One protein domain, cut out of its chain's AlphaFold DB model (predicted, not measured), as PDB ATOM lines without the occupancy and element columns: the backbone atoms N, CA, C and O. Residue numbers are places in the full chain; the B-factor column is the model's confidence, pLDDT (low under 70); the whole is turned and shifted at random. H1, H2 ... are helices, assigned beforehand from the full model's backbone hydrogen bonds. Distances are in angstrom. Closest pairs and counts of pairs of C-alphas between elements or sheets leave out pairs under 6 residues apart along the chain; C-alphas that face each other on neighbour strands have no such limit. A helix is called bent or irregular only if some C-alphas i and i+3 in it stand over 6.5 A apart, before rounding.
ATOM      1  N   GLU A  71      41.888  86.842 139.897       95.56
ATOM      2  CA  GLU A  71      42.111  87.392 138.555       95.56
ATOM      3  C   GLU A  71      42.979  86.488 137.667       95.56
ATOM      4  O   GLU A  71      42.749  86.397 136.460       95.56
ATOM      5  N   ASP A  72      43.940  85.757 138.238       95.12
ATOM      6  CA  ASP A  72      44.688  84.738 137.496       95.12
ATOM      7  C   ASP A  72      43.774  83.613 137.008       95.12
ATOM      8  O   ASP A  72      43.856  83.213 135.841       95.12
ATOM      9  N   LEU A  73      42.880  83.142 137.880       95.50
ATOM     10  CA  LEU A  73      41.894  82.113 137.561       95.50
ATOM     11  C   LEU A  73      40.917  82.596 136.487       95.50
ATOM     12  O   LEU A  73      40.744  81.914 135.477       95.50
ATOM     13  N   ARG A  74      40.359  83.806 136.633       96.62
ATOM     14  CA  ARG A  74      39.484  84.433 135.628       96.62
ATOM     15  C   ARG A  74      40.179  84.549 134.279       96.62
ATOM     16  O   ARG A  74      39.619  84.162 133.256       96.62
ATOM     17  N   ARG A  75      41.419  85.043 134.251       96.06
ATOM     18  CA  ARG A  75      42.203  85.174 133.016       96.06
ATOM     19  C   ARG A  75      42.485  83.816 132.373       96.06
ATOM     20  O   ARG A  75      42.344  83.686 131.155       96.06
ATOM     21  N   LYS A  76      42.839  82.800 133.169       94.19
ATOM     22  CA  LYS A  76      43.030  81.419 132.695       94.19
ATOM     23  C   LYS A  76      41.732  80.857 132.114       94.19
ATOM     24  O   LYS A  76      41.755  80.332 131.004       94.19
ATOM     25  N   PHE A  77      40.607  81.041 132.803       95.56
ATOM     26  CA  PHE A  77      39.290  80.615 132.334       95.56
ATOM     27  C   PHE A  77      38.912  81.302 131.019       95.56
ATOM     28  O   PHE A  77      38.579  80.615 130.056       95.56
ATOM     29  N   ARG A  78      39.060  82.633 130.920       95.50
ATOM     30  CA  ARG A  78      38.804  83.385 129.678       95.50
ATOM     31  C   ARG A  78      39.619  82.860 128.503       95.50
ATOM     32  O   ARG A  78      39.072  82.679 127.418       95.50
ATOM     33  N   LYS A  79      40.907  82.580 128.722       93.06
ATOM     34  CA  LYS A  79      41.801  82.038 127.689       93.06
ATOM     35  C   LYS A  79      41.353  80.660 127.195       93.06
ATOM     36  O   LYS A  79      41.436  80.400 126.001       93.06
ATOM     37  N   LEU A  80      40.902  79.783 128.094       92.62
ATOM     38  CA  LEU A  80      40.485  78.421 127.746       92.62
ATOM     39  C   LEU A  80      39.081  78.389 127.129       92.62
ATOM     40  O   LEU A  80      38.889  77.823 126.056       92.62
ATOM     41  N   ALA A  81      38.109  79.040 127.767       92.50
ATOM     42  CA  ALA A  81      36.723  79.077 127.309       92.50
ATOM     43  C   ALA A  81      36.551  79.894 126.019       92.50
ATOM     44  O   ALA A  81      35.695  79.566 125.199       92.50
ATOM     45  N   GLY A  82      37.381  80.920 125.800       89.19
ATOM     46  CA  GLY A  82      37.348  81.754 124.596       89.19
ATOM     47  C   GLY A  82      37.617  80.999 123.289       89.19
ATOM     48  O   GLY A  82      37.278  81.502 122.225       89.19
ATOM     49  N   ALA A  83      38.169  79.780 123.352       87.81
ATOM     50  CA  ALA A  83      38.321  78.916 122.180       87.81
ATOM     51  C   ALA A  83      36.976  78.403 121.627       87.81
ATOM     52  O   ALA A  83      36.899  78.019 120.464       87.81
ATOM     53  N   VAL A  84      35.924  78.375 122.453       91.12
ATOM     54  CA  VAL A  84      34.629  77.751 122.120       91.12
ATOM     55  C   VAL A  84      33.412  78.623 122.451       91.12
ATOM     56  O   VAL A  84      32.326  78.384 121.921       91.12
ATOM     57  N   LEU A  85      33.571  79.642 123.299       91.31
ATOM     58  CA  LEU A  85      32.516  80.554 123.737       91.31
ATOM     59  C   LEU A  85      32.874  82.012 123.431       91.31
ATOM     60  O   LEU A  85      34.030  82.424 123.464       91.31
ATOM     61  N   SER A  86      31.850  82.828 123.180       92.75
ATOM     62  CA  SER A  86      32.008  84.281 123.062       92.75
ATOM     63  C   SER A  86      32.422  84.902 124.398       92.75
ATOM     64  O   SER A  86      31.898  84.484 125.432       92.75
ATOM     65  N   LYS A  87      33.191  86.001 124.363       93.69
ATOM     66  CA  LYS A  87      33.580  86.787 125.551       93.69
ATOM     67  C   LYS A  87      32.413  87.049 126.516       93.69
ATOM     68  O   LYS A  87      32.536  86.766 127.699       93.69
ATOM     69  N   LYS A  88      31.259  87.501 126.001       93.81
ATOM     70  CA  LYS A  88      30.055  87.774 126.809       93.81
ATOM     71  C   LYS A  88      29.595  86.543 127.600       93.81
ATOM     72  O   LYS A  88      29.390  86.638 128.801       93.81
ATOM     73  N   ARG A  89      29.463  85.386 126.939       92.75
ATOM     74  CA  ARG A  89      29.091  84.119 127.600       92.75
ATOM     75  C   ARG A  89      30.136  83.671 128.615       92.75
ATOM     76  O   ARG A  89      29.772  83.241 129.700       92.75
ATOM     77  N   THR A  90      31.415  83.794 128.281       95.38
ATOM     78  CA  THR A  90      32.509  83.461 129.198       95.38
ATOM     79  C   THR A  90      32.481  84.324 130.457       95.38
ATOM     80  O   THR A  90      32.626  83.796 131.553       95.38
ATOM     81  N   ASP A  91      32.248  85.631 130.324       95.25
ATOM     82  CA  ASP A  91      32.142  86.536 131.470       95.25
ATOM     83  C   ASP A  91      30.870  86.271 132.298       95.25
ATOM     84  O   ASP A  91      30.919  86.367 133.523       95.25
ATOM     85  N   MET A  92      29.753  85.884 131.663       94.25
ATOM     86  CA  MET A  92      28.552  85.425 132.379       94.25
ATOM     87  C   MET A  92      28.830  84.152 133.187       94.25
ATOM     88  O   MET A  92      28.509  84.121 134.366       94.25
ATOM     89  N   LEU A  93      29.491  83.150 132.594       95.06
ATOM     90  CA  LEU A  93      29.889  81.922 133.293       95.06
ATOM     91  C   LEU A  93      30.754  82.211 134.520       95.06
ATOM     92  O   LEU A  93      30.487  81.668 135.585       95.06
ATOM     93  N   ILE A  94      31.763  83.077 134.382       96.00
ATOM     94  CA  ILE A  94      32.621  83.470 135.509       96.00
ATOM     95  C   ILE A  94      31.772  84.047 136.642       96.00
ATOM     96  O   ILE A  94      31.922  83.628 137.783       96.00
ATOM     97  N   ARG A  95      30.859  84.976 136.331       95.25
ATOM     98  CA  ARG A  95      29.994  85.601 137.342       95.25
ATOM     99  C   ARG A  95      29.071  84.591 138.018       95.25
ATOM    100  O   ARG A  95      28.960  84.629 139.235       95.25
ATOM    101  N   THR A  96      28.433  83.701 137.259       94.69
ATOM    102  CA  THR A  96      27.532  82.681 137.816       94.69
ATOM    103  C   THR A  96      28.287  81.687 138.701       94.69
ATOM    104  O   THR A  96      27.810  81.363 139.776       94.69
ATOM    105  N   ILE A  97      29.482  81.242 138.295       94.94
ATOM    106  CA  ILE A  97      30.305  80.315 139.094       94.94
ATOM    107  C   ILE A  97      30.809  80.978 140.381       94.94
ATOM    108  O   ILE A  97      30.882  80.328 141.417       94.94
ATOM    109  N   GLU A  98      31.165  82.263 140.332       95.25
ATOM    110  CA  GLU A  98      31.634  83.004 141.509       95.25
ATOM    111  C   GLU A  98      30.528  83.357 142.513       95.25
ATOM    112  O   GLU A  98      30.871  83.789 143.606       95.25
ATOM    113  N   ASN A  99      29.253  83.192 142.143       95.06
ATOM    114  CA  ASN A  99      28.083  83.409 143.004       95.06
ATOM    115  C   ASN A  99      27.153  82.182 142.955       95.06
ATOM    116  O   ASN A  99      25.931  82.319 142.871       95.06
ATOM    117  N   LEU A 100      27.736  80.981 142.894       94.00
ATOM    118  CA  LEU A 100      26.997  79.735 142.691       94.00
ATOM    119  C   LEU A 100      26.019  79.451 143.839       94.00
ATOM    120  O   LEU A 100      24.976  78.845 143.620       94.00
ATOM    121  N   GLU A 101      26.335  79.922 145.043       94.56
ATOM    122  CA  GLU A 101      25.494  79.848 146.236       94.56
ATOM    123  C   GLU A 101      24.164  80.606 146.108       94.56
ATOM    124  O   GLU A 101      23.230  80.313 146.847       94.56
ATOM    125  N   CYS A 102      24.069  81.550 145.168       93.50
ATOM    126  CA  CYS A 102      22.859  82.325 144.887       93.50
ATOM    127  C   CYS A 102      22.077  81.794 143.673       93.50
ATOM    128  O   CYS A 102      21.168  82.472 143.196       93.50
ATOM    129  N   VAL A 103      22.465  80.646 143.109       93.06
ATOM    130  CA  VAL A 103      21.800  80.050 141.945       93.06
ATOM    131  C   VAL A 103      20.765  79.035 142.419       93.06
ATOM    132  O   VAL A 103      21.124  77.968 142.911       93.06
ATOM    133  N   ASP A 104      19.485  79.344 142.209       92.75
ATOM    134  CA  ASP A 104      18.371  78.477 142.620       92.75
ATOM    135  C   ASP A 104      18.246  77.215 141.744       92.75
ATOM    136  O   ASP A 104      17.899  76.139 142.229       92.75
ATOM    137  N   ASP A 105      18.547  77.333 140.445       93.38
ATOM    138  CA  ASP A 105      18.480  76.233 139.478       93.38
ATOM    139  C   ASP A 105      19.785  76.105 138.677       93.38
ATOM    140  O   ASP A 105      20.138  76.939 137.837       93.38
ATOM    141  N   ILE A 106      20.483  74.983 138.865       91.69
ATOM    142  CA  ILE A 106      21.726  74.664 138.151       91.69
ATOM    143  C   ILE A 106      21.541  74.597 136.623       91.69
ATOM    144  O   ILE A 106      22.509  74.741 135.863       91.69
ATOM    145  N   SER A 107      20.308  74.419 136.134       90.81
ATOM    146  CA  SER A 107      19.994  74.463 134.705       90.81
ATOM    147  C   SER A 107      20.396  75.801 134.073       90.81
ATOM    148  O   SER A 107      20.802  75.828 132.907       90.81
ATOM    149  N   GLU A 108      20.364  76.901 134.832       88.62
ATOM    150  CA  GLU A 108      20.802  78.223 134.379       88.62
ATOM    151  C   GLU A 108      22.287  78.234 134.006       88.62
ATOM    152  O   GLU A 108      22.656  78.714 132.929       88.62
ATOM    153  N   LEU A 109      23.129  77.609 134.832       90.69
ATOM    154  CA  LEU A 109      24.554  77.457 134.557       90.69
ATOM    155  C   LEU A 109      24.792  76.544 133.344       90.69
ATOM    156  O   LEU A 109      25.564  76.885 132.443       90.69
ATOM    157  N   THR A 110      24.113  75.395 133.272       90.50
ATOM    158  CA  THR A 110      24.315  74.436 132.164       90.50
ATOM    159  C   THR A 110      23.944  75.019 130.797       90.50
ATOM    160  O   THR A 110      24.635  74.760 129.805       90.50
ATOM    161  N   LYS A 111      22.919  75.880 130.724       90.25
ATOM    162  CA  LYS A 111      22.539  76.602 129.496       90.25
ATOM    163  C   LYS A 111      23.673  77.491 128.976       90.25
ATOM    164  O   LYS A 111      23.829  77.609 127.758       90.25
ATOM    165  N   LEU A 112      24.492  78.069 129.859       87.75
ATOM    166  CA  LEU A 112      25.626  78.918 129.480       87.75
ATOM    167  C   LEU A 112      26.800  78.130 128.873       87.75
ATOM    168  O   LEU A 112      27.548  78.692 128.067       87.75
ATOM    169  N   PHE A 113      26.933  76.838 129.188       86.50
ATOM    170  CA  PHE A 113      27.941  75.954 128.586       86.50
ATOM    171  C   PHE A 113      27.589  75.497 127.163       86.50
ATOM    172  O   PHE A 113      28.461  75.024 126.431       86.50
ATOM    173  N   ARG A 114      26.332  75.644 126.724       83.00
ATOM    174  CA  ARG A 114      25.910  75.218 125.381       83.00
ATOM    175  C   ARG A 114      26.492  76.153 124.318       83.00
ATOM    176  O   ARG A 114      26.103  77.317 124.196       83.00
TER     177      ARG A 114
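This is residues 71 to 114 of the 125 residues of an uncharacterized protein of Candidatus Bathyarchaeota archaeon (UniProt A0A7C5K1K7). Three short helices follow one another in a zigzag: the longest, H2, runs through the middle, H1 packs slantwise on one side of it, and H3 folds back beside it on another to make a helical hairpin. H1 comes nearest to H2 at Arg 78 and Thr 90, while H1 and H3 have no contact with each other. The printed part has 44 residues with three named helices, in the order H1, H2, H3, and no named strand; the class is all helix. The whole is compact, with a radius of gyration of the C-alphas of 10.4 A, and the C-alphas span 28 by 22 by 12 A.

The longest helix, H2, residues 87 to 98, touches both of the other helices. H1, residues 71 to 81, touches it with 7 pairs of C-alphas within 8 A. The closest C-alphas of the two are those of Arg 78 and Thr 90, 6.3 A apart. H1 and H2 run opposite ways at a steep tilt of 50 degrees, and their centres are 10.4 A apart. H3, residues 106 to 113, also touches H2, with 7 pairs of C-alphas within 8 A. Their closest C-alphas are those of Leu 93 and Leu 112, 6.5 A apart. H2 and H3 form a helical hairpin, running opposite ways at a shallow tilt of 30 degrees. H1 and H3 are apart. In H1 and H2 every O i to N i+4 pair is within hydrogen-bond range; in H3 2 of 4 are, beside 4 of 5 O i to N i+3 pairs.

H2 runs from Lys 87 to Glu 98, 16.5 A from first to last C-alpha, with C-alpha 87 at (33.580, 86.787, 125.551). H1 runs from Glu 71, whose C-alpha is at (42.111, 87.392, 138.555), to Ala 81, a length of 15.0 A. H3 runs from Ile 106 to Phe 113, a length of 11.5 A, and its last C-alpha is at (27.941, 75.954, 128.586). No helix is bent or irregular.

The two C-alphas farthest apart in the domain are those of Ala 83 and Asp 104, at 28.6 A. The C-alphas of Glu 71 and Arg 114, the first and last printed residues, are 24.2 A apart. The printed part has no cut. A tight link of 5 residues joins H1 to H2, a short link of 7 residues joins H2 to H3, and no link is long. The mean pLDDT of the printed part is 92.9, and no printed residue of this predicted model is under 70.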